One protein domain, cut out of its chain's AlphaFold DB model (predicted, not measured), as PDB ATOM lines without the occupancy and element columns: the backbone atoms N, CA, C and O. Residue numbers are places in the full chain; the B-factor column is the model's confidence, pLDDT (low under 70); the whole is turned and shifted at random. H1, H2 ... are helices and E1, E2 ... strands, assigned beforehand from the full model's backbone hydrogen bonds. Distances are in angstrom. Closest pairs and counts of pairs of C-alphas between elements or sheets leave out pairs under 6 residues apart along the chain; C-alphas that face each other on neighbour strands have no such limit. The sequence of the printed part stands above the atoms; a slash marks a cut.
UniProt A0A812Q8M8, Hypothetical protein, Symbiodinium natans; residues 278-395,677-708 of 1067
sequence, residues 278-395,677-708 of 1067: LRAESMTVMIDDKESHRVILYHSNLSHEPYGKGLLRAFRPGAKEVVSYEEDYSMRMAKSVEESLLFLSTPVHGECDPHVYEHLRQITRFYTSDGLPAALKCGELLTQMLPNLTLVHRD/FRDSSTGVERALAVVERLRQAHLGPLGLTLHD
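Overview. This is residues 278 to 395 and 677 to 708 of the 1067 residues of the protein "Hypothetical protein" of Symbiodinium natans (UniProt A0A812Q8M8). A twisted sheet of five strands is the middle layer of a three-layer domain, with H2 and H4 packed over one face and the long helix H5 slanting over the other. H3 sits by one end of H2, the small H1 lies off the sheet, and residues 699 to 704 stick out. The printed part has 150 residues, with the order E1 E2 E3 H1 H2 H3 E4 H4 E5 H5; the sheet, E3 E2 E1 E4 E5, is mixed, and the class is mixed, helices and strands. It is compact, with a radius of gyration of the C-alphas of 15.1 A and spans of 40 by 33 by 30 A.

Along the chain. Find C-alpha 283 at (14.326, 41.624, -18.418); there E1 begins and runs 23.5 A to residue 290. E2, residues 293 to 300, covers 23.6 A, and E3, residues 309 to 315, 18.4 A. Next come H1, residues 322 to 325, and H2, residues 329 to 344, 22.8 A long from C-alpha 329 at (31.574, 47.189, -2.578). H3, residues 354 to 363, leads directly into E4, residues 364 to 369. H4, residues 373 to 385, measures 18.9 A; E5 is residues 391 to 394. Past the cut, H5, residues 681 to 697, runs 24.3 A to C-alpha 697 at (40.295, 22.879, -14.967).

Arrangement. Start with E1, E2 and E3, a meander, each strand the antiparallel neighbour of the one before, in two hairpins; look at N 286 and O 297, 2.9 A, and N 312 and O 296, 2.8 A. E4 is parallel to E1, with N 285 and O 366 at 2.9 A, and to E5, with N 393 and O 367 at 2.9 A. E4, H4 and E5 form a strand-helix-strand unit, two parallel neighbour strands with a helix between, its crossover right-handed. H4 runs along the strands, at a height over the sheet of 8.8 A. On the same face, H2 is slantwise to the strands; it touches H4 at a steep tilt of 51 degrees, the closest C-alphas being Ser 330 and Cys 378, 4.7 A. H2 touches H3 with residues 341 to 344 alone, and H3 only grazes the sheet. H5, on the opposite face, comes closest to E2 at the C-alphas of Val 295 and Leu 688, 6.2 A. H1 and H2 meet only through their link. Every O i to N i+4 pair is within hydrogen-bond range in H2, H3 and H5, and 7 of 9 in H4; H1 is too short for one.

Size, cuts and confidence. The C-alphas of His 304 and Val 322, the two farthest apart, are 44.4 A apart. Residues 396 to 676 are not printed, and C-alphas 395 and 677 are 11.5 A apart across the cut. Of the links printed whole, none is long. The mean pLDDT of the printed part is 85.4; it is under 70 at residue 291 and residues 318 to 327, 680 to 682 and 698 to 704.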
ATOM      1  N   LEU A 278      16.733  42.638 -28.356       97.50
ATOM      2  CA  LEU A 278      16.163  43.778 -29.086       97.50
ATOM      3  C   LEU A 278      14.647  43.646 -29.302       97.50
ATOM      4  O   LEU A 278      13.963  44.655 -29.430       97.50
ATOM      5  N   ARG A 279      14.116  42.417 -29.310       96.19
ATOM      6  CA  ARG A 279      12.670  42.142 -29.359       96.19
ATOM      7  C   ARG A 279      12.033  42.020 -27.976       96.19
ATOM      8  O   ARG A 279      10.810  42.037 -27.865       96.19
ATOM      9  N   ALA A 280      12.837  41.851 -26.930       96.62
ATOM     10  CA  ALA A 280      12.343  41.773 -25.566       96.62
ATOM     11  C   ALA A 280      11.846  43.148 -25.092       96.62
ATOM     12  O   ALA A 280      12.391  44.184 -25.466       96.62
ATOM     13  N   GLU A 281      10.829  43.148 -24.233       94.69
ATOM     14  CA  GLU A 281      10.272  44.356 -23.603       94.69
ATOM     15  C   GLU A 281      10.637  44.450 -22.116       94.69
ATOM     16  O   GLU A 281      10.566  45.522 -21.509       94.69
ATOM     17  N   SER A 282      11.003  43.317 -21.511       95.06
ATOM     18  CA  SER A 282      11.266  43.209 -20.082       95.06
ATOM     19  C   SER A 282      12.339  42.164 -19.790       95.06
ATOM     20  O   SER A 282      12.364  41.093 -20.402       95.06
ATOM     21  N   MET A 283      13.214  42.467 -18.834       95.88
ATOM     22  CA  MET A 283      14.326  41.624 -18.418       95.88
ATOM     23  C   MET A 283      14.630  41.764 -16.923       95.88
ATOM     24  O   MET A 283      14.615  42.862 -16.361       95.88
ATOM     25  N   THR A 284      14.964  40.636 -16.303       95.25
ATOM     26  CA  THR A 284      15.561  40.518 -14.975       95.25
ATOM     27  C   THR A 284      17.062  40.306 -15.078       95.25
ATOM     28  O   THR A 284      17.508  39.443 -15.835       95.25
ATOM     29  N   VAL A 285      17.827  41.038 -14.270       95.25
ATOM     30  CA  VAL A 285      19.251  40.786 -14.030       95.25
ATOM     31  C   VAL A 285      19.419  40.090 -12.682       95.25
ATOM     32  O   VAL A 285      18.897  40.546 -11.666       95.25
ATOM     33  N   MET A 286      20.167  38.991 -12.677       92.69
ATOM     34  CA  MET A 286      20.506  38.238 -11.472       92.69
ATOM     35  C   MET A 286      22.015  38.292 -11.238       92.69
ATOM     36  O   MET A 286      22.780  38.121 -12.188       92.69
ATOM     37  N   ILE A 287      22.449  38.487  -9.997       90.56
ATOM     38  CA  ILE A 287      23.872  38.566  -9.639       90.56
ATOM     39  C   ILE A 287      24.179  37.743  -8.391       90.56
ATOM     40  O   ILE A 287      23.380  37.700  -7.458       90.56
ATOM     41  N   ASP A 288      25.350  37.112  -8.394       87.50
ATOM     42  CA  ASP A 288      25.911  36.423  -7.237       87.50
ATOM     43  C   ASP A 288      27.449  36.440  -7.306       87.50
ATOM     44  O   ASP A 288      28.053  36.496  -8.389       87.50
ATOM     45  N   ASP A 289      28.072  36.392  -6.133       84.75
ATOM     46  CA  ASP A 289      29.509  36.489  -5.916       84.75
ATOM     47  C   ASP A 289      30.002  35.326  -5.050       84.75
ATOM     48  O   ASP A 289      29.529  35.105  -3.938       84.75
ATOM     49  N   LYS A 290      31.044  34.623  -5.507       77.12
ATOM     50  CA  LYS A 290      31.687  33.567  -4.714       77.12
ATOM     51  C   LYS A 290      33.201  33.684  -4.737       77.12
ATOM     52  O   LYS A 290      33.813  33.514  -5.791       77.12
ATOM     53  N   GLU A 291      33.788  33.912  -3.553       68.88
ATOM     54  CA  GLU A 291      35.226  34.026  -3.219       68.88
ATOM     55  C   GLU A 291      36.045  34.995  -4.087       68.88
ATOM     56  O   GLU A 291      36.627  35.960  -3.595       68.88
ATOM     57  N   SER A 292      36.144  34.699  -5.382       72.56
ATOM     58  CA  SER A 292      36.951  35.400  -6.370       72.56
ATOM     59  C   SER A 292      36.240  35.653  -7.699       72.56
ATOM     60  O   SER A 292      36.858  36.268  -8.556       72.56
ATOM     61  N   HIS A 293      34.995  35.215  -7.904       84.94
ATOM     62  CA  HIS A 293      34.281  35.404  -9.170       84.94
ATOM     63  C   HIS A 293      32.878  35.957  -8.955       84.94
ATOM     64  O   HIS A 293      32.208  35.602  -7.989       84.94
ATOM     65  N   ARG A 294      32.463  36.791  -9.907       89.19
ATOM     66  CA  ARG A 294      31.123  37.345 -10.044       89.19
ATOM     67  C   ARG A 294      30.465  36.765 -11.276       89.19
ATOM     68  O   ARG A 294      31.091  36.735 -12.342       89.19
ATOM     69  N   VAL A 295      29.211  36.353 -11.144       91.94
ATOM     70  CA  VAL A 295      28.380  35.930 -12.271       91.94
ATOM     71  C   VAL A 295      27.141  36.800 -12.329       91.94
ATOM     72  O   VAL A 295      26.482  37.037 -11.323       91.94
ATOM     73  N   ILE A 296      26.840  37.265 -13.536       93.94
ATOM     74  CA  ILE A 296      25.662  38.064 -13.832       93.94
ATOM     75  C   ILE A 296      24.891  37.334 -14.925       93.94
ATOM     76  O   ILE A 296      25.414  37.131 -16.025       93.94
ATOM     77  N   LEU A 297      23.663  36.932 -14.620       94.50
ATOM     78  CA  LEU A 297      22.735  36.303 -15.554       94.50
ATOM     79  C   LEU A 297      21.617  37.275 -15.928       94.50
ATOM     80  O   LEU A 297      21.348  38.242 -15.214       94.50
ATOM     81  N   TYR A 298      20.923  36.967 -17.017       95.69
ATOM     82  CA  TYR A 298      19.686  37.637 -17.381       95.69
ATOM     83  C   TYR A 298      18.570  36.654 -17.739       95.69
ATOM     84  O   TYR A 298      18.807  35.511 -18.144       95.69
ATOM     85  N   HIS A 299      17.336  37.130 -17.609       94.81
ATOM     86  CA  HIS A 299      16.119  36.451 -18.036       94.81
ATOM     87  C   HIS A 299      15.150  37.474 -18.621       94.81
ATOM     88  O   HIS A 299      14.845  38.448 -17.950       94.81
ATOM     89  N   SER A 300      14.666  37.269 -19.842       96.00
ATOM     90  CA  SER A 300      13.735  38.184 -20.514       96.00
ATOM     91  C   SER A 300      12.344  37.583 -20.689       96.00
ATOM     92  O   SER A 300      12.163  36.376 -20.543       96.00
ATOM     93  N   ASN A 301      11.366  38.401 -21.089       94.81
ATOM     94  CA  ASN A 301      10.022  37.932 -21.448       94.81
ATOM     95  C   ASN A 301      10.021  36.913 -22.608       94.81
ATOM     96  O   ASN A 301       9.085  36.124 -22.746       94.81
ATOM     97  N   LEU A 302      11.105  36.861 -23.389       94.94
ATOM     98  CA  LEU A 302      11.329  35.897 -24.465       94.94
ATOM     99  C   LEU A 302      12.139  34.669 -24.019       94.94
ATOM    100  O   LEU A 302      12.708  33.972 -24.846       94.94
ATOM    101  N   SER A 303      12.194  34.344 -22.722       90.25
ATOM    102  CA  SER A 303      13.021  33.247 -22.181       90.25
ATOM    103  C   SER A 303      12.746  31.839 -22.719       90.25
ATOM    104  O   SER A 303      13.471  30.903 -22.376       90.25
ATOM    105  N   HIS A 304      11.638  31.662 -23.430       88.69
ATOM    106  CA  HIS A 304      11.273  30.421 -24.105       88.69
ATOM    107  C   HIS A 304      11.942  30.271 -25.459       88.69
ATOM    108  O   HIS A 304      12.128  29.154 -25.932       88.69
ATOM    109  N   GLU A 305      12.302  31.393 -26.068       92.31
ATOM    110  CA  GLU A 305      13.119  31.405 -27.254       92.31
ATOM    111  C   GLU A 305      14.584  31.149 -26.873       92.31
ATOM    112  O   GLU A 305      15.027  31.485 -25.761       92.31
ATOM    113  N   PRO A 306      15.376  30.592 -27.803       90.69
ATOM    114  CA  PRO A 306      16.820  30.545 -27.656       90.69
ATOM    115  C   PRO A 306      17.375  31.930 -27.304       90.69
ATOM    116  O   PRO A 306      16.981  32.947 -27.878       90.69
ATOM    117  N   TYR A 307      18.310  31.971 -26.352       94.25
ATOM    118  CA  TYR A 307      18.985  33.199 -25.910       94.25
ATOM    119  C   TYR A 307      18.086  34.242 -25.221       94.25
ATOM    120  O   TYR A 307      18.553  35.334 -24.900       94.25
ATOM    121  N   GLY A 308      16.827  33.925 -24.902       93.00
ATOM    122  CA  GLY A 308      15.982  34.781 -24.058       93.00
ATOM    123  C   GLY A 308      16.371  34.770 -22.572       93.00
ATOM    124  O   GLY A 308      15.853  35.557 -21.781       93.00
ATOM    125  N   LYS A 309      17.285  33.881 -22.180       93.81
ATOM    126  CA  LYS A 309      17.953  33.809 -20.875       93.81
ATOM    127  C   LYS A 309      19.411  33.402 -21.096       93.81
ATOM    128  O   LYS A 309      19.682  32.686 -22.060       93.81
ATOM    129  N   GLY A 310      20.320  33.818 -20.219       94.19
ATOM    130  CA  GLY A 310      21.723  33.409 -20.319       94.19
ATOM    131  C   GLY A 310      22.688  34.193 -19.436       94.19
ATOM    132  O   GLY A 310      22.284  34.945 -18.549       94.19
ATOM    133  N   LEU A 311      23.982  34.013 -19.686       94.81
ATOM    134  CA  LEU A 311      25.075  34.729 -19.032       94.81
ATOM    135  C   LEU A 311      25.252  36.129 -19.640       94.81
ATOM    136  O   LEU A 311      25.473  36.255 -20.841       94.81
ATOM    137  N   LEU A 312      25.232  37.184 -18.821       94.50
ATOM    138  CA  LEU A 312      25.737  38.500 -19.234       94.50
ATOM    139  C   LEU A 312      27.256  38.548 -19.098       94.50
ATOM    140  O   LEU A 312      27.957  38.921 -20.035       94.50
ATOM    141  N   ARG A 313      27.779  38.163 -17.927       92.19
ATOM    142  CA  ARG A 313      29.221  38.188 -17.664       92.19
ATOM    143  C   ARG A 313      29.619  37.246 -16.536       92.19
ATOM    144  O   ARG A 313      28.884  37.071 -15.571       92.19
ATOM    145  N   ALA A 314      30.817  36.680 -16.647       90.62
ATOM    146  CA  ALA A 314      31.479  35.944 -15.573       90.62
ATOM    147  C   ALA A 314      32.916  36.437 -15.469       90.62
ATOM    148  O   ALA A 314      33.687  36.278 -16.413       90.62
ATOM    149  N   PHE A 315      33.306  37.055 -14.363       84.75
ATOM    150  CA  PHE A 315      34.647  37.623 -14.271       84.75
ATOM    151  C   PHE A 315      35.166  37.638 -12.841       84.75
ATOM    152  O   PHE A 315      34.431  37.435 -11.878       84.75
ATOM    153  N   ARG A 316      36.477  37.848 -12.722       81.19
ATOM    154  CA  ARG A 316      37.142  38.035 -11.440       81.19
ATOM    155  C   ARG A 316      36.996  39.509 -11.052       81.19
ATOM    156  O   ARG A 316      37.536  40.336 -11.790       81.19
ATOM    157  N   PRO A 317      36.309  39.869  -9.953       71.25
ATOM    158  CA  PRO A 317      36.392  41.223  -9.423       71.25
ATOM    159  C   PRO A 317      37.877  41.560  -9.252       71.25
ATOM    160  O   PRO A 317      38.645  40.696  -8.814       71.25
ATOM    161  N   GLY A 318      38.296  42.751  -9.692       65.25
ATOM    162  CA  GLY A 318      39.707  43.149  -9.712       65.25
ATOM    163  C   GLY A 318      40.420  42.846  -8.391       65.25
ATOM    164  O   GLY A 318      39.788  42.816  -7.329       65.25
ATOM    165  N   ALA A 319      41.732  42.586  -8.455       56.31
ATOM    166  CA  ALA A 319      42.541  42.420  -7.250       56.31
ATOM    167  C   ALA A 319      42.268  43.600  -6.310       56.31
ATOM    168  O   ALA A 319      42.138  44.732  -6.772       56.31
ATOM    169  N   LYS A 320      42.110  43.318  -5.013       57.66
ATOM    170  CA  LYS A 320      41.783  44.342  -4.023       57.66
ATOM    171  C   LYS A 320      42.984  45.279  -3.849       57.66
ATOM    172  O   LYS A 320      43.802  45.078  -2.959       57.66
ATOM    173  N   GLU A 321      43.140  46.249  -4.742       53.25
ATOM    174  CA  GLU A 321      44.079  47.354  -4.565       53.25
ATOM    175  C   GLU A 321      43.624  48.199  -3.370       53.25
ATOM    176  O   GLU A 321      42.440  48.204  -3.034       53.25
ATOM    177  N   VAL A 322      44.536  48.907  -2.706       55.53
ATOM    178  CA  VAL A 322      44.212  49.691  -1.495       55.53
ATOM    179  C   VAL A 322      43.079  50.695  -1.765       55.53
ATOM    180  O   VAL A 322      42.144  50.775  -0.979       55.53
ATOM    181  N   VAL A 323      43.078  51.328  -2.942       57.34
ATOM    182  CA  VAL A 323      42.013  52.240  -3.409       57.34
ATOM    183  C   VAL A 323      40.647  51.538  -3.520       57.34
ATOM    184  O   VAL A 323      39.602  52.127  -3.271       57.34
ATOM    185  N   SER A 324      40.626  50.233  -3.808       53.25
ATOM    186  CA  SER A 324      39.385  49.449  -3.906       53.25
ATOM    187  C   SER A 324      38.743  49.106  -2.552       53.25
ATOM    188  O   SER A 324      37.637  48.558  -2.534       53.25
ATOM    189  N   TYR A 325      39.432  49.377  -1.436       57.56
ATOM    190  CA  TYR A 325      38.854  49.313  -0.090       57.56
ATOM    191  C   TYR A 325      38.149  50.617   0.305       57.56
ATOM    192  O   TYR A 325      37.317  50.584   1.208       57.56
ATOM    193  N   GLU A 326      38.450  51.731  -0.370       56.66
ATOM    194  CA  GLU A 326      37.783  53.021  -0.159       56.66
ATOM    195  C   GLU A 326      36.460  53.106  -0.941       56.66
ATOM    196  O   GLU A 326      35.491  53.689  -0.458       56.66
ATOM    197  N   GLU A 327      36.376  52.471  -2.117       68.69
ATOM    198  CA  GLU A 327      35.127  52.365  -2.881       68.69
ATOM    199  C   GLU A 327      34.154  51.332  -2.282       68.69
ATOM    200  O   GLU A 327      34.484  50.150  -2.116       68.69
ATOM    201  N   ASP A 328      32.904  51.756  -2.053       82.94
ATOM    202  CA  ASP A 328      31.814  50.889  -1.594       82.94
ATOM    203  C   ASP A 328      31.680  49.651  -2.499       82.94
ATOM    204  O   ASP A 328      31.521  49.735  -3.722       82.94
ATOM    205  N   TYR A 329      31.727  48.467  -1.887       86.06
ATOM    206  CA  TYR A 329      31.574  47.189  -2.578       86.06
ATOM    207  C   TYR A 329      30.291  47.124  -3.424       86.06
ATOM    208  O   TYR A 329      30.307  46.589  -4.536       86.06
ATOM    209  N   SER A 330      29.209  47.727  -2.933       89.75
ATOM    210  CA  SER A 330      27.901  47.785  -3.594       89.75
ATOM    211  C   SER A 330      27.952  48.626  -4.876       89.75
ATOM    212  O   SER A 330      27.356  48.248  -5.882       89.75
ATOM    213  N   MET A 331      28.736  49.713  -4.885       89.81
ATOM    214  CA  MET A 331      28.974  50.543  -6.075       89.81
ATOM    215  C   MET A 331      29.755  49.783  -7.144       89.81
ATOM    216  O   MET A 331      29.386  49.795  -8.317       89.81
ATOM    217  N   ARG A 332      30.807  49.054  -6.747       87.19
ATOM    218  CA  ARG A 332      31.558  48.192  -7.678       87.19
ATOM    219  C   ARG A 332      30.691  47.070  -8.242       87.19
ATOM    220  O   ARG A 332      30.902  46.621  -9.369       87.19
ATOM    221  N   MET A 333      29.726  46.595  -7.462       90.44
ATOM    222  CA  MET A 333      28.730  45.627  -7.907       90.44
ATOM    223  C   MET A 333      27.779  46.218  -8.948       90.44
ATOM    224  O   MET A 333      27.678  45.659 -10.042       90.44
ATOM    225  N   ALA A 334      27.210  47.394  -8.688       93.19
ATOM    226  CA  ALA A 334      26.350  48.091  -9.642       93.19
ATOM    227  C   ALA A 334      27.092  48.405 -10.956       93.19
ATOM    228  O   ALA A 334      26.636  48.034 -12.038       93.19
ATOM    229  N   LYS A 335      28.308  48.957 -10.863       92.00
ATOM    230  CA  LYS A 335      29.163  49.237 -12.027       92.00
ATOM    231  C   LYS A 335      29.450  47.986 -12.852       92.00
ATOM    232  O   LYS A 335      29.463  48.037 -14.075       92.00
ATOM    233  N   SER A 336      29.622  46.829 -12.212       92.88
ATOM    234  CA  SER A 336      29.847  45.599 -12.969       92.88
ATOM    235  C   SER A 336      28.647  45.121 -13.780       92.88
ATOM    236  O   SER A 336      28.842  44.500 -14.826       92.88
ATOM    237  N   VAL A 337      27.422  45.401 -13.329       94.50
ATOM    238  CA  VAL A 337      26.212  45.134 -14.117       94.50
ATOM    239  C   VAL A 337      26.179  46.054 -15.331       94.50
ATOM    240  O   VAL A 337      26.009  45.567 -16.447       94.50
ATOM    241  N   GLU A 338      26.451  47.345 -15.143       94.19
ATOM    242  CA  GLU A 338      26.549  48.312 -16.240       94.19
ATOM    243  C   GLU A 338      27.601  47.901 -17.281       94.19
ATOM    244  O   GLU A 338      27.300  47.775 -18.469       94.19
ATOM    245  N   GLU A 339      28.818  47.584 -16.834       93.31
ATOM    246  CA  GLU A 339      29.880  47.105 -17.716       93.31
ATOM    247  C   GLU A 339      29.493  45.813 -18.446       93.31
ATOM    248  O   GLU A 339      29.977  45.560 -19.546       93.31
ATOM    249  N   SER A 340      28.642  44.974 -17.849       94.56
ATOM    250  CA  SER A 340      28.166  43.740 -18.482       94.56
ATOM    251  C   SER A 340      27.163  44.017 -19.599       94.56
ATOM    252  O   SER A 340      27.250  43.391 -20.656       94.56
ATOM    253  N   LEU A 341      26.263  44.988 -19.415       96.44
ATOM    254  CA  LEU A 341      25.367  45.455 -20.477       96.44
ATOM    255  C   LEU A 341      26.159  46.109 -21.617       96.44
ATOM    256  O   LEU A 341      25.918  45.820 -22.793       96.44
ATOM    257  N   LEU A 342      27.160  46.926 -21.277       95.50
ATOM    258  CA  LEU A 342      28.064  47.544 -22.246       95.50
ATOM    259  C   LEU A 342      28.839  46.481 -23.039       95.50
ATOM    260  O   LEU A 342      28.951  46.548 -24.263       95.50
ATOM    261  N   PHE A 343      29.338  45.460 -22.345       93.31
ATOM    262  CA  PHE A 343      30.090  44.366 -22.945       93.31
ATOM    263  C   PHE A 343      29.246  43.530 -23.916       93.31
ATOM    264  O   PHE A 343      29.727  43.197 -24.999       93.31
ATOM    265  N   LEU A 344      27.985  43.231 -23.579       95.62
ATOM    266  CA  LEU A 344      27.058  42.547 -24.491       95.62
ATOM    267  C   LEU A 344      26.765  43.390 -25.749       95.62
ATOM    268  O   LEU A 344      26.655  42.858 -26.860       95.62
ATOM    269  N   SER A 345      26.707  44.710 -25.568       96.69
ATOM    270  CA  SER A 345      26.465  45.699 -26.626       96.69
ATOM    271  C   SER A 345      27.688  45.969 -27.509       96.69
ATOM    272  O   SER A 345      27.572  46.658 -28.516       96.69
ATOM    273  N   THR A 346      28.858  45.421 -27.169       95.06
ATOM    274  CA  THR A 346      30.114  45.644 -27.899       95.06
ATOM    275  C   THR A 346      30.483  44.408 -28.733       95.06
ATOM    276  O   THR A 346      30.844  43.370 -28.165       95.06
ATOM    277  N   PRO A 347      30.424  44.473 -30.078       92.81
ATOM    278  CA  PRO A 347      30.872  43.391 -30.950       92.81
ATOM    279  C   PRO A 347      32.364  43.091 -30.790       92.81
ATOM    280  O   PRO A 347      33.174  43.971 -30.489       92.81
ATOM    281  N   VAL A 348      32.766  41.849 -31.066       87.31
ATOM    282  CA  VAL A 348      34.193  41.499 -31.115       87.31
ATOM    283  C   VAL A 348      34.904  42.353 -32.175       87.31
ATOM    284  O   VAL A 348      34.551  42.309 -33.349       87.31
ATOM    285  N   HIS A 349      35.938  43.094 -31.757       84.12
ATOM    286  CA  HIS A 349      36.684  44.063 -32.582       84.12
ATOM    287  C   HIS A 349      35.880  45.294 -33.057       84.12
ATOM    288  O   HIS A 349      36.360  46.008 -33.934       84.12
ATOM    289  N   GLY A 350      34.700  45.551 -32.484       87.75
ATOM    290  CA  GLY A 350      33.883  46.735 -32.756       87.75
ATOM    291  C   GLY A 350      33.828  47.711 -31.580       87.75
ATOM    292  O   GLY A 350      34.375  47.452 -30.507       87.75
ATOM    293  N   GLU A 351      33.145  48.830 -31.803       92.56
ATOM    294  CA  GLU A 351      32.751  49.776 -30.756       92.56
ATOM    295  C   GLU A 351      31.382  49.395 -30.180       92.56
ATOM    296  O   GLU A 351      30.639  48.618 -30.782       92.56
ATOM    297  N   CYS A 352      31.062  49.913 -28.994       95.06
ATOM    298  CA  CYS A 352      29.759  49.695 -28.374       95.06
ATOM    299  C   CYS A 352      28.642  50.238 -29.273       95.06
ATOM    300  O   CYS A 352      28.709  51.386 -29.709       95.06
ATOM    301  N   ASP A 353      27.609  49.430 -29.511       96.56
ATOM    302  CA  ASP A 353      26.387  49.883 -30.165       96.56
ATOM    303  C   ASP A 353      25.510  50.637 -29.144       96.56
ATOM    304  O   ASP A 353      24.954  50.010 -28.230       96.56
ATOM    305  N   PRO A 354      25.366  51.973 -29.266       96.19
ATOM    306  CA  PRO A 354      24.623  52.769 -28.296       96.19
ATOM    307  C   PRO A 354      23.125  52.452 -28.303       96.19
ATOM    308  O   PRO A 354      22.484  52.579 -27.263       96.19
ATOM    309  N   HIS A 355      22.565  52.019 -29.438       97.00
ATOM    310  CA  HIS A 355      21.151  51.660 -29.532       97.00
ATOM    311  C   HIS A 355      20.878  50.363 -28.770       97.00
ATOM    312  O   HIS A 355      19.934  50.292 -27.986       97.00
ATOM    313  N   VAL A 356      21.732  49.349 -28.954       97.38
ATOM    314  CA  VAL A 356      21.629  48.096 -28.190       97.38
ATOM    315  C   VAL A 356      21.799  48.374 -26.700       97.38
ATOM    316  O   VAL A 356      20.984  47.920 -25.901       97.38
ATOM    317  N   TYR A 357      22.812  49.156 -26.323       97.56
ATOM    318  CA  TYR A 357      23.081  49.467 -24.922       97.56
ATOM    319  C   TYR A 357      21.910  50.186 -24.246       97.56
ATOM    320  O   TYR A 357      21.467  49.776 -23.172       97.56
ATOM    321  N   GLU A 358      21.372  51.222 -24.890       97.38
ATOM    322  CA  GLU A 358      20.246  51.977 -24.349       97.38
ATOM    323  C   GLU A 358      18.972  51.125 -24.279       97.38
ATOM    324  O   GLU A 358      18.282  51.140 -23.260       97.38
ATOM    325  N   HIS A 359      18.707  50.293 -25.291       97.44
ATOM    326  CA  HIS A 359      17.590  49.348 -25.254       97.44
ATOM    327  C   HIS A 359      17.705  48.374 -24.074       97.44
ATOM    328  O   HIS A 359      16.754  48.213 -23.311       97.44
ATOM    329  N   LEU A 360      18.884  47.782 -23.847       97.50
ATOM    330  CA  LEU A 360      19.119  46.882 -22.710       97.50
ATOM    331  C   LEU A 360      18.861  47.568 -21.359       97.50
ATOM    332  O   LEU A 360      18.264  46.964 -20.460       97.50
ATOM    333  N   ARG A 361      19.256  48.840 -21.213       96.75
ATOM    334  CA  ARG A 361      18.959  49.638 -20.011       96.75
ATOM    335  C   ARG A 361      17.461  49.876 -19.839       96.75
ATOM    336  O   ARG A 361      16.961  49.833 -18.716       96.75
ATOM    337  N   GLN A 362      16.739  50.104 -20.935       94.88
ATOM    338  CA  GLN A 362      15.302  50.365 -20.918       94.88
ATOM    339  C   GLN A 362      14.463  49.121 -20.613       94.88
ATOM    340  O   GLN A 362      13.442  49.242 -19.931       94.88
ATOM    341  N   ILE A 363      14.866  47.943 -21.085       95.81
ATOM    342  CA  ILE A 363      14.120  46.702 -20.835       95.81
ATOM    343  C   ILE A 363      14.475  46.054 -19.497       95.81
ATOM    344  O   ILE A 363      13.745  45.180 -19.042       95.81
ATOM    345  N   THR A 364      15.565  46.455 -18.837       96.50
ATOM    346  CA  THR A 364      15.899  45.929 -17.506       96.50
ATOM    347  C   THR A 364      14.915  46.481 -16.472       96.50
ATOM    348  O   THR A 364      15.015  47.633 -16.051       96.50
ATOM    349  N   ARG A 365      13.940  45.655 -16.078       94.62
ATOM    350  CA  ARG A 365      12.847  46.017 -15.158       94.62
ATOM    351  C   ARG A 365      13.037  45.475 -13.752       94.62
ATOM    352  O   ARG A 365      12.468  46.043 -12.815       94.62
ATOM    353  N   PHE A 366      13.828  44.415 -13.614       94.00
ATOM    354  CA  PHE A 366      13.961  43.656 -12.378       94.00
ATOM    355  C   PHE A 366      15.422  43.369 -12.039       94.00
ATOM    356  O   PHE A 366      16.251  43.135 -12.922       94.00
ATOM    357  N   TYR A 367      15.706  43.319 -10.744       93.50
ATOM    358  CA  TYR A 367      16.982  42.891 -10.194       93.50
ATOM    359  C   TYR A 367      16.744  41.909  -9.051       93.50
ATOM    360  O   TYR A 367      15.925  42.175  -8.169       93.50
ATOM    361  N   THR A 368      17.486  40.804  -9.050       89.88
ATOM    362  CA  THR A 368      17.397  39.774  -8.008       89.88
ATOM    363  C   THR A 368      18.774  39.322  -7.534       89.88
ATOM    364  O   THR A 368      19.659  39.064  -8.354       89.88
ATOM    365  N   SER A 369      18.944  39.159  -6.224       88.25
ATOM    366  CA  SER A 369      20.170  38.628  -5.613       88.25
ATOM    367  C   SER A 369      19.864  37.755  -4.390       88.25
ATOM    368  O   SER A 369      18.716  37.663  -3.958       88.25
ATOM    369  N   ASP A 370      20.889  37.136  -3.801       76.94
ATOM    370  CA  ASP A 370      20.810  36.382  -2.535       76.94
ATOM    371  C   ASP A 370      20.356  37.234  -1.320       76.94
ATOM    372  O   ASP A 370      19.982  36.736  -0.254       76.94
ATOM    373  N   GLY A 371      20.325  38.556  -1.482       71.12
ATOM    374  CA  GLY A 371      19.873  39.500  -0.471       71.12
ATOM    375  C   GLY A 371      20.893  39.791   0.621       71.12
ATOM    376  O   GLY A 371      20.506  40.241   1.700       71.12
ATOM    377  N   LEU A 372      22.190  39.570   0.379       77.56
ATOM    378  CA  LEU A 372      23.211  40.214   1.206       77.56
ATOM    379  C   LEU A 372      23.023  41.745   1.152       77.56
ATOM    380  O   LEU A 372      22.719  42.275   0.078       77.56
ATOM    381  N   PRO A 373      23.243  42.488   2.255       84.00
ATOM    382  CA  PRO A 373      22.986  43.932   2.294       84.00
ATOM    383  C   PRO A 373      23.656  44.714   1.158       84.00
ATOM    384  O   PRO A 373      23.047  45.598   0.564       84.00
ATOM    385  N   ALA A 374      24.885  44.340   0.789       85.50
ATOM    386  CA  ALA A 374      25.589  44.970  -0.323       85.50
ATOM    387  C   ALA A 374      24.971  44.654  -1.697       85.50
ATOM    388  O   ALA A 374      24.978  45.504  -2.586       85.50
ATOM    389  N   ALA A 375      24.420  43.452  -1.879       85.75
ATOM    390  CA  ALA A 375      23.743  43.073  -3.112       85.75
ATOM    391  C   ALA A 375      22.377  43.765  -3.241       85.75
ATOM    392  O   ALA A 375      21.994  44.141  -4.345       85.75
ATOM    393  N   LEU A 376      21.660  43.997  -2.138       86.81
ATOM    394  CA  LEU A 376      20.434  44.808  -2.154       86.81
ATOM    395  C   LEU A 376      20.744  46.280  -2.438       86.81
ATOM    396  O   LEU A 376      20.151  46.861  -3.345       86.81
ATOM    397  N   LYS A 377      21.755  46.840  -1.764       91.75
ATOM    398  CA  LYS A 377      22.238  48.201  -2.026       91.75
ATOM    399  C   LYS A 377      22.707  48.376  -3.473       91.75
ATOM    400  O   LYS A 377      22.468  49.414  -4.074       91.75
ATOM    401  N   CYS A 378      23.332  47.359  -4.070       92.12
ATOM    402  CA  CYS A 378      23.650  47.342  -5.501       92.12
ATOM    403  C   CYS A 378      22.393  47.520  -6.367       92.12
ATOM    404  O   CYS A 378      22.392  48.361  -7.264       92.12
ATOM    405  N   GLY A 379      21.311  46.793  -6.076       91.56
ATOM    406  CA  GLY A 379      20.033  46.955  -6.770       91.56
ATOM    407  C   GLY A 379      19.461  48.369  -6.638       91.56
ATOM    408  O   GLY A 379      19.023  48.945  -7.629       91.56
ATOM    409  N   GLU A 380      19.524  48.961  -5.443       91.94
ATOM    410  CA  GLU A 380      19.104  50.351  -5.211       91.94
ATOM    411  C   GLU A 380      19.942  51.346  -6.020       91.94
ATOM    412  O   GLU A 380      19.393  52.225  -6.680       91.94
ATOM    413  N   LEU A 381      21.264  51.184  -6.046       94.62
ATOM    414  CA  LEU A 381      22.163  52.018  -6.849       94.62
ATOM    415  C   LEU A 381      21.877  51.879  -8.349       94.62
ATOM    416  O   LEU A 381      21.876  52.872  -9.079       94.62
ATOM    417  N   LEU A 382      21.554  50.668  -8.808       94.94
ATOM    418  CA  LEU A 382      21.177  50.419 -10.196       94.94
ATOM    419  C   LEU A 382      19.905  51.160 -10.613       94.94
ATOM    420  O   LEU A 382      19.764  51.445 -11.798       94.94
ATOM    421  N   THR A 383      19.016  51.548  -9.691       93.06
ATOM    422  CA  THR A 383      17.830  52.357 -10.043       93.06
ATOM    423  C   THR A 383      18.197  53.741 -10.584       93.06
ATOM    424  O   THR A 383      17.447  54.311 -11.373       93.06
ATOM    425  N   GLN A 384      19.377  54.264 -10.228       92.31
ATOM    426  CA  GLN A 384      19.901  55.526 -10.760       92.31
ATOM    427  C   GLN A 384      20.485  55.351 -12.171       92.31
ATOM    428  O   GLN A 384      20.529  56.296 -12.956       92.31
ATOM    429  N   MET A 385      20.932  54.136 -12.501       92.06
ATOM    430  CA  MET A 385      21.632  53.808 -13.748       92.06
ATOM    431  C   MET A 385      20.698  53.202 -14.805       92.06
ATOM    432  O   MET A 385      20.935  53.343 -16.008       92.06
ATOM    433  N   LEU A 386      19.637  52.530 -14.362       95.06
ATOM    434  CA  LEU A 386      18.652  51.824 -15.170       95.06
ATOM    435  C   LEU A 386      17.287  52.509 -14.982       95.06
ATOM    436  O   LEU A 386      16.616  52.268 -13.978       95.06
ATOM    437  N   PRO A 387      16.836  53.343 -15.939       91.56
ATOM    438  CA  PRO A 387      15.685  54.245 -15.750       91.56
ATOM    439  C   PRO A 387      14.360  53.511 -15.480       91.56
ATOM    440  O   PRO A 387      13.392  54.053 -14.930       91.56
ATOM    441  N   ASN A 388      14.325  52.251 -15.893       93.19
ATOM    442  CA  ASN A 388      13.160  51.397 -15.926       93.19
ATOM    443  C   ASN A 388      13.224  50.246 -14.916       93.19
ATOM    444  O   ASN A 388      12.267  49.474 -14.846       93.19
ATOM    445  N   LEU A 389      14.288  50.165 -14.108       93.50
ATOM    446  CA  LEU A 389      14.374  49.214 -13.005       93.50
ATOM    447  C   LEU A 389      13.320  49.584 -11.955       93.50
ATOM    448  O   LEU A 389      13.346  50.671 -11.384       93.50
ATOM    449  N   THR A 390      12.357  48.691 -11.752       89.25
ATOM    450  CA  THR A 390      11.162  48.945 -10.926       89.25
ATOM    451  C   THR A 390      11.099  48.078  -9.683       89.25
ATOM    452  O   THR A 390      10.463  48.459  -8.706       89.25
ATOM    453  N   LEU A 391      11.774  46.929  -9.701       88.56
ATOM    454  CA  LEU A 391      11.753  45.977  -8.604       88.56
ATOM    455  C   LEU A 391      13.165  45.466  -8.328       88.56
ATOM    456  O   LEU A 391      13.793  44.824  -9.171       88.56
ATOM    457  N   VAL A 392      13.624  45.743  -7.114       89.12
ATOM    458  CA  VAL A 392      14.818  45.166  -6.498       89.12
ATOM    459  C   VAL A 392      14.316  44.148  -5.489       89.12
ATOM    460  O   VAL A 392      13.582  44.501  -4.568       89.12
ATOM    461  N   HIS A 393      14.649  42.879  -5.694       83.81
ATOM    462  CA  HIS A 393      14.098  41.789  -4.905       83.81
ATOM    463  C   HIS A 393      15.194  40.862  -4.381       83.81
ATOM    464  O   HIS A 393      16.201  40.607  -5.041       83.81
ATOM    465  N   ARG A 394      14.979  40.348  -3.173       80.25
ATOM    466  CA  ARG A 394      15.752  39.244  -2.618       80.25
ATOM    467  C   ARG A 394      15.144  37.944  -3.110       80.25
ATOM    468  O   ARG A 394      13.975  37.717  -2.860       80.25
ATOM    469  N   ASP A 395      15.947  37.093  -3.727       77.81
ATOM    470  CA  ASP A 395      15.525  35.777  -4.202       77.81
ATOM    471  C   ASP A 395      14.756  34.989  -3.128       77.81
ATOM    472  O   ASP A 395      15.290  34.714  -2.045       77.81
ATOM    473  N   PHE A 677       9.953  38.745 -15.448       91.81
ATOM    474  CA  PHE A 677      10.373  38.542 -14.065       91.81
ATOM    475  C   PHE A 677      10.857  37.105 -13.847       91.81
ATOM    476  O   PHE A 677      10.227  36.147 -14.300       91.81
ATOM    477  N   ARG A 678      11.963  36.925 -13.121       87.12
ATOM    478  CA  ARG A 678      12.399  35.609 -12.641       87.12
ATOM    479  C   ARG A 678      12.977  35.691 -11.245       87.12
ATOM    480  O   ARG A 678      13.817  36.533 -10.970       87.12
ATOM    481  N   ASP A 679      12.573  34.731 -10.432       75.12
ATOM    482  CA  ASP A 679      12.983  34.571  -9.045       75.12
ATOM    483  C   ASP A 679      13.870  33.319  -8.942       75.12
ATOM    484  O   ASP A 679      13.376  32.207  -8.770       75.12
ATOM    485  N   SER A 680      15.160  33.443  -9.285       68.00
ATOM    486  CA  SER A 680      16.057  32.275  -9.341       68.00
ATOM    487  C   SER A 680      17.543  32.624  -9.181       68.00
ATOM    488  O   SER A 680      18.332  32.521 -10.125       68.00
ATOM    489  N   SER A 681      17.973  32.941  -7.955       62.59
ATOM    490  CA  SER A 681      19.412  32.966  -7.615       62.59
ATOM    491  C   SER A 681      20.063  31.584  -7.770       62.59
ATOM    492  O   SER A 681      21.248  31.478  -8.078       62.59
ATOM    493  N   THR A 682      19.279  30.502  -7.669       66.69
ATOM    494  CA  THR A 682      19.755  29.121  -7.861       66.69
ATOM    495  C   THR A 682      20.295  28.874  -9.275       66.69
ATOM    496  O   THR A 682      21.157  28.013  -9.483       66.69
ATOM    497  N   GLY A 683      19.819  29.622 -10.279       74.94
ATOM    498  CA  GLY A 683      20.433  29.659 -11.607       74.94
ATOM    499  C   GLY A 683      21.851  30.233 -11.569       74.94
ATOM    500  O   GLY A 683      22.769  29.651 -12.154       74.94
ATOM    501  N   VAL A 684      22.045  31.324 -10.826       81.62
ATOM    502  CA  VAL A 684      23.341  32.000 -10.681       81.62
ATOM    503  C   VAL A 684      24.336  31.142  -9.902       81.62
ATOM    504  O   VAL A 684      25.462  30.971 -10.361       81.62
ATOM    505  N   GLU A 685      23.915  30.499  -8.809       79.81
ATOM    506  CA  GLU A 685      24.763  29.586  -8.024       79.81
ATOM    507  C   GLU A 685      25.304  28.423  -8.876       79.81
ATOM    508  O   GLU A 685      26.468  28.024  -8.768       79.81
ATOM    509  N   ARG A 686      24.473  27.880  -9.773       81.94
ATOM    510  CA  ARG A 686      24.886  26.819 -10.703       81.94
ATOM    511  C   ARG A 686      25.831  27.333 -11.774       81.94
ATOM    512  O   ARG A 686      26.817  26.662 -12.078       81.94
ATOM    513  N   ALA A 687      25.569  28.518 -12.319       87.00
ATOM    514  CA  ALA A 687      26.487  29.164 -13.246       87.00
ATOM    515  C   ALA A 687      27.843  29.444 -12.572       87.00
ATOM    516  O   ALA A 687      28.883  29.142 -13.155       87.00
ATOM    517  N   LEU A 688      27.853  29.892 -11.312       86.19
ATOM    518  CA  LEU A 688      29.060  30.017 -10.491       86.19
ATOM    519  C   LEU A 688      29.771  28.675 -10.305       86.19
ATOM    520  O   LEU A 688      30.990  28.612 -10.439       86.19
ATOM    521  N   ALA A 689      29.039  27.587 -10.056       84.81
ATOM    522  CA  ALA A 689      29.629  26.253  -9.957       84.81
ATOM    523  C   ALA A 689      30.275  25.797 -11.280       84.81
ATOM    524  O   ALA A 689      31.326  25.152 -11.259       84.81
ATOM    525  N   VAL A 690      29.687  26.145 -12.431       85.62
ATOM    526  CA  VAL A 690      30.287  25.903 -13.755       85.62
ATOM    527  C   VAL A 690      31.548  26.748 -13.940       85.62
ATOM    528  O   VAL A 690      32.586  26.210 -14.320       85.62
ATOM    529  N   VAL A 691      31.495  28.042 -13.617       86.81
ATOM    530  CA  VAL A 691      32.642  28.963 -13.697       86.81
ATOM    531  C   VAL A 691      33.793  28.489 -12.811       86.81
ATOM    532  O   VAL A 691      34.938  28.456 -13.260       86.81
ATOM    533  N   GLU A 692      33.508  28.054 -11.585       84.38
ATOM    534  CA  GLU A 692      34.512  27.544 -10.651       84.38
ATOM    535  C   GLU A 692      35.120  26.223 -11.139       84.38
ATOM    536  O   GLU A 692      36.338  26.044 -11.104       84.38
ATOM    537  N   ARG A 693      34.301  25.324 -11.697       83.38
ATOM    538  CA  ARG A 693      34.781  24.086 -12.325       83.38
ATOM    539  C   ARG A 693      35.707  24.375 -13.509       83.38
ATOM    540  O   ARG A 693      36.775  23.771 -13.611       83.38
ATOM    541  N   LEU A 694      35.330  25.314 -14.379       82.00
ATOM    542  CA  LEU A 694      36.162  25.753 -15.504       82.00
ATOM    543  C   LEU A 694      37.466  26.383 -15.001       82.00
ATOM    544  O   LEU A 694      38.544  26.057 -15.493       82.00
ATOM    545  N   ARG A 695      37.402  27.228 -13.972       80.50
ATOM    546  CA  ARG A 695      38.583  27.840 -13.357       80.50
ATOM    547  C   ARG A 695      39.564  26.790 -12.830       80.50
ATOM    548  O   ARG A 695      40.761  26.906 -13.079       80.50
ATOM    549  N   GLN A 696      39.071  25.775 -12.123       78.88
ATOM    550  CA  GLN A 696      39.897  24.686 -11.594       78.88
ATOM    551  C   GLN A 696      40.530  23.852 -12.718       78.88
ATOM    552  O   GLN A 696      41.701  23.489 -12.630       78.88
ATOM    553  N   ALA A 697      39.789  23.603 -13.801       74.12
ATOM    554  CA  ALA A 697      40.295  22.879 -14.967       74.12
ATOM    555  C   ALA A 697      41.339  23.678 -15.777       74.12
ATOM    556  O   ALA A 697      42.242  23.096 -16.388       74.12
ATOM    557  N   HIS A 698      41.246  25.011 -15.791       69.50
ATOM    558  CA  HIS A 698      42.079  25.895 -16.606       69.50
ATOM    559  C   HIS A 698      43.087  26.702 -15.759       69.50
ATOM    560  O   HIS A 698      42.956  27.909 -15.576       69.50
ATOM    561  N   LEU A 699      44.160  26.048 -15.297       52.47
ATOM    562  CA  LEU A 699      45.294  26.697 -14.617       52.47
ATOM    563  C   LEU A 699      46.335  27.216 -15.636       52.47
ATOM    564  O   LEU A 699      47.173  26.458 -16.124       52.47
ATOM    565  N   GLY A 700      46.299  28.508 -15.986       55.22
ATOM    566  CA  GLY A 700      47.378  29.171 -16.740       55.22
ATOM    567  C   GLY A 700      46.990  30.517 -17.369       55.22
ATOM    568  O   GLY A 700      45.802  30.800 -17.497       55.22
ATOM    569  N   PRO A 701      47.962  31.358 -17.786       48.72
ATOM    570  CA  PRO A 701      47.685  32.603 -18.498       48.72
ATOM    571  C   PRO A 701      47.067  32.272 -19.857       48.72
ATOM    572  O   PRO A 701      47.728  31.797 -20.786       48.72
ATOM    573  N   LEU A 702      45.759  32.467 -19.943       52.31
ATOM    574  CA  LEU A 702      44.994  32.299 -21.160       52.31
ATOM    575  C   LEU A 702      45.024  33.618 -21.943       52.31
ATOM    576  O   LEU A 702      44.853  34.689 -21.377       52.31
ATOM    577  N   GLY A 703      45.178  33.541 -23.266       55.00
ATOM    578  CA  GLY A 703      44.762  34.631 -24.163       55.00
ATOM    579  C   GLY A 703      43.237  34.692 -24.360       55.00
ATOM    580  O   GLY A 703      42.767  35.434 -25.214       55.00
ATOM    581  N   LEU A 704      42.489  33.861 -23.625       64.50
ATOM    582  CA  LEU A 704      41.030  33.766 -23.556       64.50
ATOM    583  C   LEU A 704      40.587  34.081 -22.130       64.50
ATOM    584  O   LEU A 704      41.280  33.721 -21.181       64.50
ATOM    585  N   THR A 705      39.440  34.718 -21.962       77.25
ATOM    586  CA  THR A 705      38.905  35.004 -20.630       77.25
ATOM    587  C   THR A 705      38.102  33.809 -20.107       77.25
ATOM    588  O   THR A 705      37.534  33.040 -20.882       77.25
ATOM    589  N   LEU A 706      38.036  33.640 -18.779       82.25
ATOM    590  CA  LEU A 706      37.146  32.653 -18.144       82.25
ATOM    591  C   LEU A 706      35.684  32.869 -18.563       82.25
ATOM    592  O   LEU A 706      34.936  31.906 -18.724       82.25
ATOM    593  N   HIS A 707      35.315  34.130 -18.799       87.44
ATOM    594  CA  HIS A 707      34.027  34.515 -19.347       87.44
ATOM    595  C   HIS A 707      33.724  33.826 -20.682       87.44
ATOM    596  O   HIS A 707      32.663  33.227 -20.803       87.44
ATOM    597  N   ASP A 708      34.655  33.864 -21.647       87.44
ATOM    598  CA  ASP A 708      34.428  33.306 -22.989       87.44
ATOM    599  C   ASP A 708      34.099  31.802 -22.922       87.44
ATOM    600  O   ASP A 708      33.244  31.304 -23.650       87.44
TER     601      ASP A 708